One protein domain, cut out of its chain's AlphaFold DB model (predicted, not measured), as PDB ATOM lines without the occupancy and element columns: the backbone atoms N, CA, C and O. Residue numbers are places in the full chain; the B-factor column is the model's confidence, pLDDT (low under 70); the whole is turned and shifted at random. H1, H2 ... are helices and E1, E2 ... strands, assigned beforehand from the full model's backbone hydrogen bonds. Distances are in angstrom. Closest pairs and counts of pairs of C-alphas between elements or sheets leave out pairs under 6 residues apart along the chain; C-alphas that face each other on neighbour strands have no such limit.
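This is residues 272 to 319 of the 319 residues of the protein "Cysteine protease" of Toxocara canis (UniProt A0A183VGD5). Two short strands, E1 and E2, run side by side in the same direction with the helix H1 over one face, nearer E1, and beyond E2 an arm of chain leads off to a second helix, H2, well away from this small body. The arm makes the length of a loosely built whole, and residues 307 to 312 stick out at its turn. There are 48 residues printed, with two named helices and two named strands in the order E1, H1, E2, H2; the sheet has the order E1, E2 and is parallel, and the class is mixed, helices and strands. The whole is loose, with a radius of gyration of the C-alphas of 13.8 A, and spans 39 by 19 by 14 A.

Start at the first printed residue with E1, residues 272 to 276, and look across to E2, residues 297 to 301. These neighbour strands are parallel, with 17 degrees between their directions. C-alphas 274 and 299 face each other at 4.9 A; N 274 and O 298 are within hydrogen-bond range at 2.9 A, as are N 298 and O 272 at 2.8 A. Between them along the chain comes H1, residues 283 to 289. E1, H1 and E2 make a strand-helix-strand unit, two parallel neighbour strands with a helix between them along the chain, and its crossover is right-handed. The closest C-alphas of E1 and H1 are those of His 274 and Val 286, 6.8 A apart. H1 and E2 are near each other, with 5 pairs of C-alphas within 10 A. Go on to H2, residues 312 to 318, which is apart from E1 and from H1. In H1 every O i to N i+4 pair is within hydrogen-bond range; in H2 0 of 3 are, while 4 of its 4 O i to N i+3 pairs are within range.

Find C-alpha 272 at (190.423, 226.447, 223.199); from there E1 runs 13.3 A to C-alpha 276. H1 covers 10.1 A from C-alpha 283 at (196.151, 215.471, 230.269) to C-alpha 289. E2 runs 12.5 A from C-alpha 297 to C-alpha 301. H2 covers 10.3 A from C-alpha 312 and ends at C-alpha 318, at (174.888, 210.512, 233.496).

Look for the two C-alphas farthest apart at Arg 294 and His 308, 40.3 A from each other. The outline is only just a rod, at 39 by 19 by 14 A. Residues 307 to 312, of which 312 belongs to H2, stand free. The printed part has no cut, and its three links are short, with 6, 7 and 10 residues. The mean pLDDT of the printed part is 91.0, and residue 319, the chain's last, is under 70.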
ATOM      1  N   ARG A 272     189.988 227.590 224.001       96.06
ATOM      2  CA  ARG A 272     190.423 226.447 223.199       96.06
ATOM      3  C   ARG A 272     189.376 225.353 223.262       96.06
ATOM      4  O   ARG A 272     188.593 225.275 224.201       96.06
ATOM      5  N   MET A 273     189.371 224.488 222.259       96.88
ATOM      6  CA  MET A 273     188.454 223.359 222.207       96.88
ATOM      7  C   MET A 273     189.225 222.068 221.955       96.88
ATOM      8  O   MET A 273     189.972 221.957 220.978       96.88
ATOM      9  N   HIS A 274     189.018 221.085 222.827       96.56
ATOM     10  CA  HIS A 274     189.620 219.763 222.725       96.56
ATOM     11  C   HIS A 274     188.513 218.707 222.614       96.56
ATOM     12  O   HIS A 274     187.653 218.595 223.485       96.56
ATOM     13  N   CYS A 275     188.513 217.964 221.507       95.44
ATOM     14  CA  CYS A 275     187.516 216.938 221.220       95.44
ATOM     15  C   CYS A 275     188.139 215.558 221.426       95.44
ATOM     16  O   CYS A 275     189.109 215.239 220.742       95.44
ATOM     17  N   VAL A 276     187.548 214.746 222.299       95.12
ATOM     18  CA  VAL A 276     187.983 213.381 222.613       95.12
ATOM     19  C   VAL A 276     187.087 212.397 221.870       95.12
ATOM     20  O   VAL A 276     185.872 212.408 222.064       95.12
ATOM     21  N   ALA A 277     187.668 211.562 221.010       88.31
ATOM     22  CA  ALA A 277     186.916 210.647 220.143       88.31
ATOM     23  C   ALA A 277     187.019 209.168 220.536       88.31
ATOM     24  O   ALA A 277     186.149 208.383 220.174       88.31
ATOM     25  N   ASP A 278     188.057 208.793 221.273       87.00
ATOM     26  CA  ASP A 278     188.385 207.424 221.677       87.00
ATOM     27  C   ASP A 278     188.004 207.118 223.137       87.00
ATOM     28  O   ASP A 278     188.256 206.024 223.638       87.00
ATOM     29  N   GLY A 279     187.380 208.080 223.821       86.06
ATOM     30  CA  GLY A 279     186.993 207.967 225.225       86.06
ATOM     31  C   GLY A 279     188.143 208.158 226.218       86.06
ATOM     32  O   GLY A 279     187.923 207.966 227.412       86.06
ATOM     33  N   MET A 280     189.339 208.559 225.769       92.69
ATOM     34  CA  MET A 280     190.494 208.794 226.640       92.69
ATOM     35  C   MET A 280     190.879 210.273 226.656       92.69
ATOM     36  O   MET A 280     191.404 210.815 225.692       92.69
ATOM     37  N   LEU A 281     190.640 210.945 227.784       95.00
ATOM     38  CA  LEU A 281     191.094 212.318 227.980       95.00
ATOM     39  C   LEU A 281     192.547 212.319 228.472       95.00
ATOM     40  O   LEU A 281     192.816 211.994 229.630       95.00
ATOM     41  N   ILE A 282     193.477 212.708 227.603       95.75
ATOM     42  CA  ILE A 282     194.908 212.717 227.914       95.75
ATOM     43  C   ILE A 282     195.326 214.109 228.394       95.75
ATOM     44  O   ILE A 282     195.261 215.094 227.660       95.75
ATOM     45  N   GLN A 283     195.803 214.195 229.638       96.25
ATOM     46  CA  GLN A 283     196.151 215.471 230.269       96.25
ATOM     47  C   GLN A 283     197.225 216.253 229.499       96.25
ATOM     48  O   GLN A 283     197.110 217.471 229.385       96.25
ATOM     49  N   SER A 284     198.251 215.580 228.966       96.81
ATOM     50  CA  SER A 284     199.313 216.244 228.200       96.81
ATOM     51  C   SER A 284     198.787 216.873 226.910       96.81
ATOM     52  O   SER A 284     199.165 217.991 226.591       96.81
ATOM     53  N   GLU A 285     197.845 216.227 226.219       96.06
ATOM     54  CA  GLU A 285     197.239 216.785 225.003       96.06
ATOM     55  C   GLU A 285     196.394 218.025 225.305       96.06
ATOM     56  O   GLU A 285     196.416 219.004 224.557       96.06
ATOM     57  N   VAL A 286     195.667 218.012 226.427       96.44
ATOM     58  CA  VAL A 286     194.940 219.197 226.895       96.44
ATOM     59  C   VAL A 286     195.923 220.308 227.254       96.44
ATOM     60  O   VAL A 286     195.703 221.453 226.860       96.44
ATOM     61  N   ALA A 287     197.015 219.989 227.956       97.00
ATOM     62  CA  ALA A 287     198.051 220.955 228.312       97.00
ATOM     63  C   ALA A 287     198.651 221.613 227.060       97.00
ATOM     64  O   ALA A 287     198.764 222.835 227.007       97.00
ATOM     65  N   ASP A 288     198.952 220.833 226.024       96.06
ATOM     66  CA  ASP A 288     199.533 221.341 224.781       96.06
ATOM     67  C   ASP A 288     198.570 222.275 224.035       96.06
ATOM     68  O   ASP A 288     198.950 223.376 223.635       96.06
ATOM     69  N   VAL A 289     197.292 221.893 223.918       94.44
ATOM     70  CA  VAL A 289     196.259 222.713 223.254       94.44
ATOM     71  C   VAL A 289     195.977 224.024 224.002       94.44
ATOM     72  O   VAL A 289     195.538 225.000 223.392       94.44
ATOM     73  N   THR A 290     196.223 224.059 225.313       95.44
ATOM     74  CA  THR A 290     195.895 225.183 226.209       95.44
ATOM     75  C   THR A 290     197.096 226.027 226.621       95.44
ATOM     76  O   THR A 290     196.984 226.838 227.542       95.44
ATOM     77  N   GLU A 291     198.242 225.847 225.963       94.88
ATOM     78  CA  GLU A 291     199.491 226.540 226.303       94.88
ATOM     79  C   GLU A 291     199.884 226.334 227.776       94.88
ATOM     80  O   GLU A 291     200.216 227.275 228.497       94.88
ATOM     81  N   GLN A 292     199.845 225.073 228.212       96.44
ATOM     82  CA  GLN A 292     200.064 224.625 229.588       96.44
ATOM     83  C   GLN A 292     199.007 225.177 230.556       96.44
ATOM     84  O   GLN A 292     199.338 225.775 231.577       96.44
ATOM     85  N   PHE A 293     197.724 224.977 230.224       94.94
ATOM     86  CA  PHE A 293     196.558 225.418 231.008       94.94
ATOM     87  C   PHE A 293     196.466 226.935 231.235       94.94
ATOM     88  O   PHE A 293     195.748 227.390 232.123       94.94
ATOM     89  N   ARG A 294     197.161 227.736 230.419       95.81
ATOM     90  CA  ARG A 294     197.055 229.202 230.448       95.81
ATOM     91  C   ARG A 294     195.786 229.704 229.778       95.81
ATOM     92  O   ARG A 294     195.316 230.788 230.110       95.81
ATOM     93  N   ILE A 295     195.244 228.928 228.840       94.69
ATOM     94  CA  ILE A 295     194.034 229.277 228.102       94.69
ATOM     95  C   ILE A 295     192.893 228.338 228.511       94.69
ATOM     96  O   ILE A 295     193.070 227.118 228.473       94.69
ATOM     97  N   PRO A 296     191.714 228.877 228.871       95.88
ATOM     98  CA  PRO A 296     190.506 228.098 229.116       95.88
ATOM     99  C   PRO A 296     190.194 227.106 227.993       95.88
ATOM    100  O   PRO A 296     190.407 227.390 226.810       95.88
ATOM    101  N   VAL A 297     189.635 225.950 228.355       96.69
ATOM    102  CA  VAL A 297     189.323 224.878 227.404       96.69
ATOM    103  C   VAL A 297     187.903 224.361 227.544       96.69
ATOM    104  O   VAL A 297     187.436 224.049 228.635       96.69
ATOM    105  N   LEU A 298     187.235 224.219 226.403       97.44
ATOM    106  CA  LEU A 298     186.027 223.432 226.245       97.44
ATOM    107  C   LEU A 298     186.418 222.008 225.840       97.44
ATOM    108  O   LEU A 298     186.906 221.777 224.730       97.44
ATOM    109  N   ILE A 299     186.197 221.055 226.741       97.12
ATOM    110  CA  ILE A 299     186.414 219.632 226.479       97.12
ATOM    111  C   ILE A 299     185.098 219.022 225.999       97.12
ATOM    112  O   ILE A 299     184.083 219.100 226.689       97.12
ATOM    113  N   VAL A 300     185.117 218.401 224.822       96.62
ATOM    114  CA  VAL A 300     183.968 217.684 224.263       96.62
ATOM    115  C   VAL A 300     184.328 216.219 224.111       96.62
ATOM    116  O   VAL A 300     185.183 215.874 223.302       96.62
ATOM    117  N   VAL A 301     183.664 215.354 224.874       95.06
ATOM    118  CA  VAL A 301     183.877 213.904 224.815       95.06
ATOM    119  C   VAL A 301     182.772 213.269 223.984       95.06
ATOM    120  O   VAL A 301     181.593 213.349 224.332       95.06
ATOM    121  N   TYR A 302     183.144 212.645 222.870       93.38
ATOM    122  CA  TYR A 302     182.215 211.876 222.056       93.38
ATOM    123  C   TYR A 302     182.022 210.498 222.673       93.38
ATOM    124  O   TYR A 302     182.982 209.773 222.916       93.38
ATOM    125  N   VAL A 303     180.767 210.135 222.914       90.94
ATOM    126  CA  VAL A 303     180.416 208.845 223.504       90.94
ATOM    127  C   VAL A 303     179.317 208.174 222.694       90.94
ATOM    128  O   VAL A 303     178.349 208.812 222.281       90.94
ATOM    129  N   GLN A 304     179.452 206.865 222.497       89.50
ATOM    130  CA  GLN A 304     178.385 206.001 222.011       89.50
ATOM    131  C   GLN A 304     178.002 205.043 223.139       89.50
ATOM    132  O   GLN A 304     178.720 204.094 223.434       89.50
ATOM    133  N   LEU A 305     176.869 205.309 223.791       90.25
ATOM    134  CA  LEU A 305     176.446 204.604 225.013       90.25
ATOM    135  C   LEU A 305     175.619 203.332 224.750       90.25
ATOM    136  O   LEU A 305     175.065 202.743 225.680       90.25
ATOM    137  N   GLY A 306     175.504 202.932 223.483       89.31
ATOM    138  CA  GLY A 306     174.819 201.725 223.036       89.31
ATOM    139  C   GLY A 306     174.504 201.750 221.539       89.31
ATOM    140  O   GLY A 306     174.794 202.724 220.842       89.31
ATOM    141  N   CYS A 307     173.925 200.658 221.029       88.62
ATOM    142  CA  CYS A 307     173.578 200.522 219.606       88.62
ATOM    143  C   CYS A 307     172.219 201.145 219.261       88.62
ATOM    144  O   CYS A 307     172.068 201.768 218.214       88.62
ATOM    145  N   HIS A 308     171.230 200.971 220.143       89.88
ATOM    146  CA  HIS A 308     169.848 201.431 219.934       89.88
ATOM    147  C   HIS A 308     169.321 202.267 221.102       89.88
ATOM    148  O   HIS A 308     168.511 203.171 220.907       89.88
ATOM    149  N   SER A 309     169.788 201.977 222.314       88.69
ATOM    150  CA  SER A 309     169.447 202.681 223.544       88.69
ATOM    151  C   SER A 309     170.690 202.842 224.414       88.69
ATOM    152  O   SER A 309     171.663 202.102 224.269       88.69
ATOM    153  N   VAL A 310     170.654 203.820 225.318       87.50
ATOM    154  CA  VAL A 310     171.680 203.993 226.355       87.50
ATOM    155  C   VAL A 310     171.641 202.787 227.293       87.50
ATOM    156  O   VAL A 310     170.564 202.434 227.780       87.50
ATOM    157  N   SER A 311     172.797 202.172 227.546       86.94
ATOM    158  CA  SER A 311     172.903 201.045 228.479       86.94
ATOM    159  C   SER A 311     172.579 201.458 229.922       86.94
ATOM    160  O   SER A 311     172.866 202.585 230.331       86.94
ATOM    161  N   ASP A 312     172.018 200.545 230.719       85.56
ATOM    162  CA  ASP A 312     171.701 200.823 232.130       85.56
ATOM    163  C   ASP A 312     172.951 201.123 232.962       85.56
ATOM    164  O   ASP A 312     172.921 201.993 233.830       85.56
ATOM    165  N   VAL A 313     174.073 200.475 232.637       85.19
ATOM    166  CA  VAL A 313     175.373 200.764 233.256       85.19
ATOM    167  C   VAL A 313     175.756 202.220 232.995       85.19
ATOM    168  O   VAL A 313     176.074 202.948 233.932       85.19
ATOM    169  N   SER A 314     175.649 202.678 231.744       81.44
ATOM    170  CA  SER A 314     175.946 204.066 231.383       81.44
ATOM    171  C   SER A 314     175.008 205.061 232.060       81.44
ATOM    172  O   SER A 314     175.471 206.122 232.457       81.44
ATOM    173  N   ARG A 315     173.718 204.741 232.240       82.44
ATOM    174  CA  ARG A 315     172.753 205.664 232.870       82.44
ATOM    175  C   ARG A 315     173.216 206.150 234.240       82.44
ATOM    176  O   ARG A 315     173.092 207.335 234.507       82.44
ATOM    177  N   SER A 316     173.799 205.271 235.054       79.31
ATOM    178  CA  SER A 316     174.287 205.630 236.395       79.31
ATOM    179  C   SER A 316     175.420 206.667 236.411       79.31
ATOM    180  O   SER A 316     175.642 207.298 237.435       79.31
ATOM    181  N   PHE A 317     176.121 206.866 235.290       80.75
ATOM    182  CA  PHE A 317     177.180 207.874 235.161       80.75
ATOM    183  C   PHE A 317     176.671 209.237 234.665       80.75
ATOM    184  O   PHE A 317     177.410 210.214 234.735       80.75
ATOM    185  N   PHE A 318     175.450 209.305 234.122       74.06
ATOM    186  CA  PHE A 318     174.888 210.512 233.496       74.06
ATOM    187  C   PHE A 318     173.648 211.066 234.216       74.06
ATOM    188  O   PHE A 318     173.122 212.092 233.781       74.06
ATOM    189  N   VAL A 319     173.167 210.387 235.261       55.34
ATOM    190  CA  VAL A 319     171.984 210.755 236.059       55.34
ATOM    191  C   VAL A 319     172.397 211.058 237.488       55.34
ATOM    192  O   VAL A 319     173.185 210.259 238.036       55.34
TER     193      VAL A 319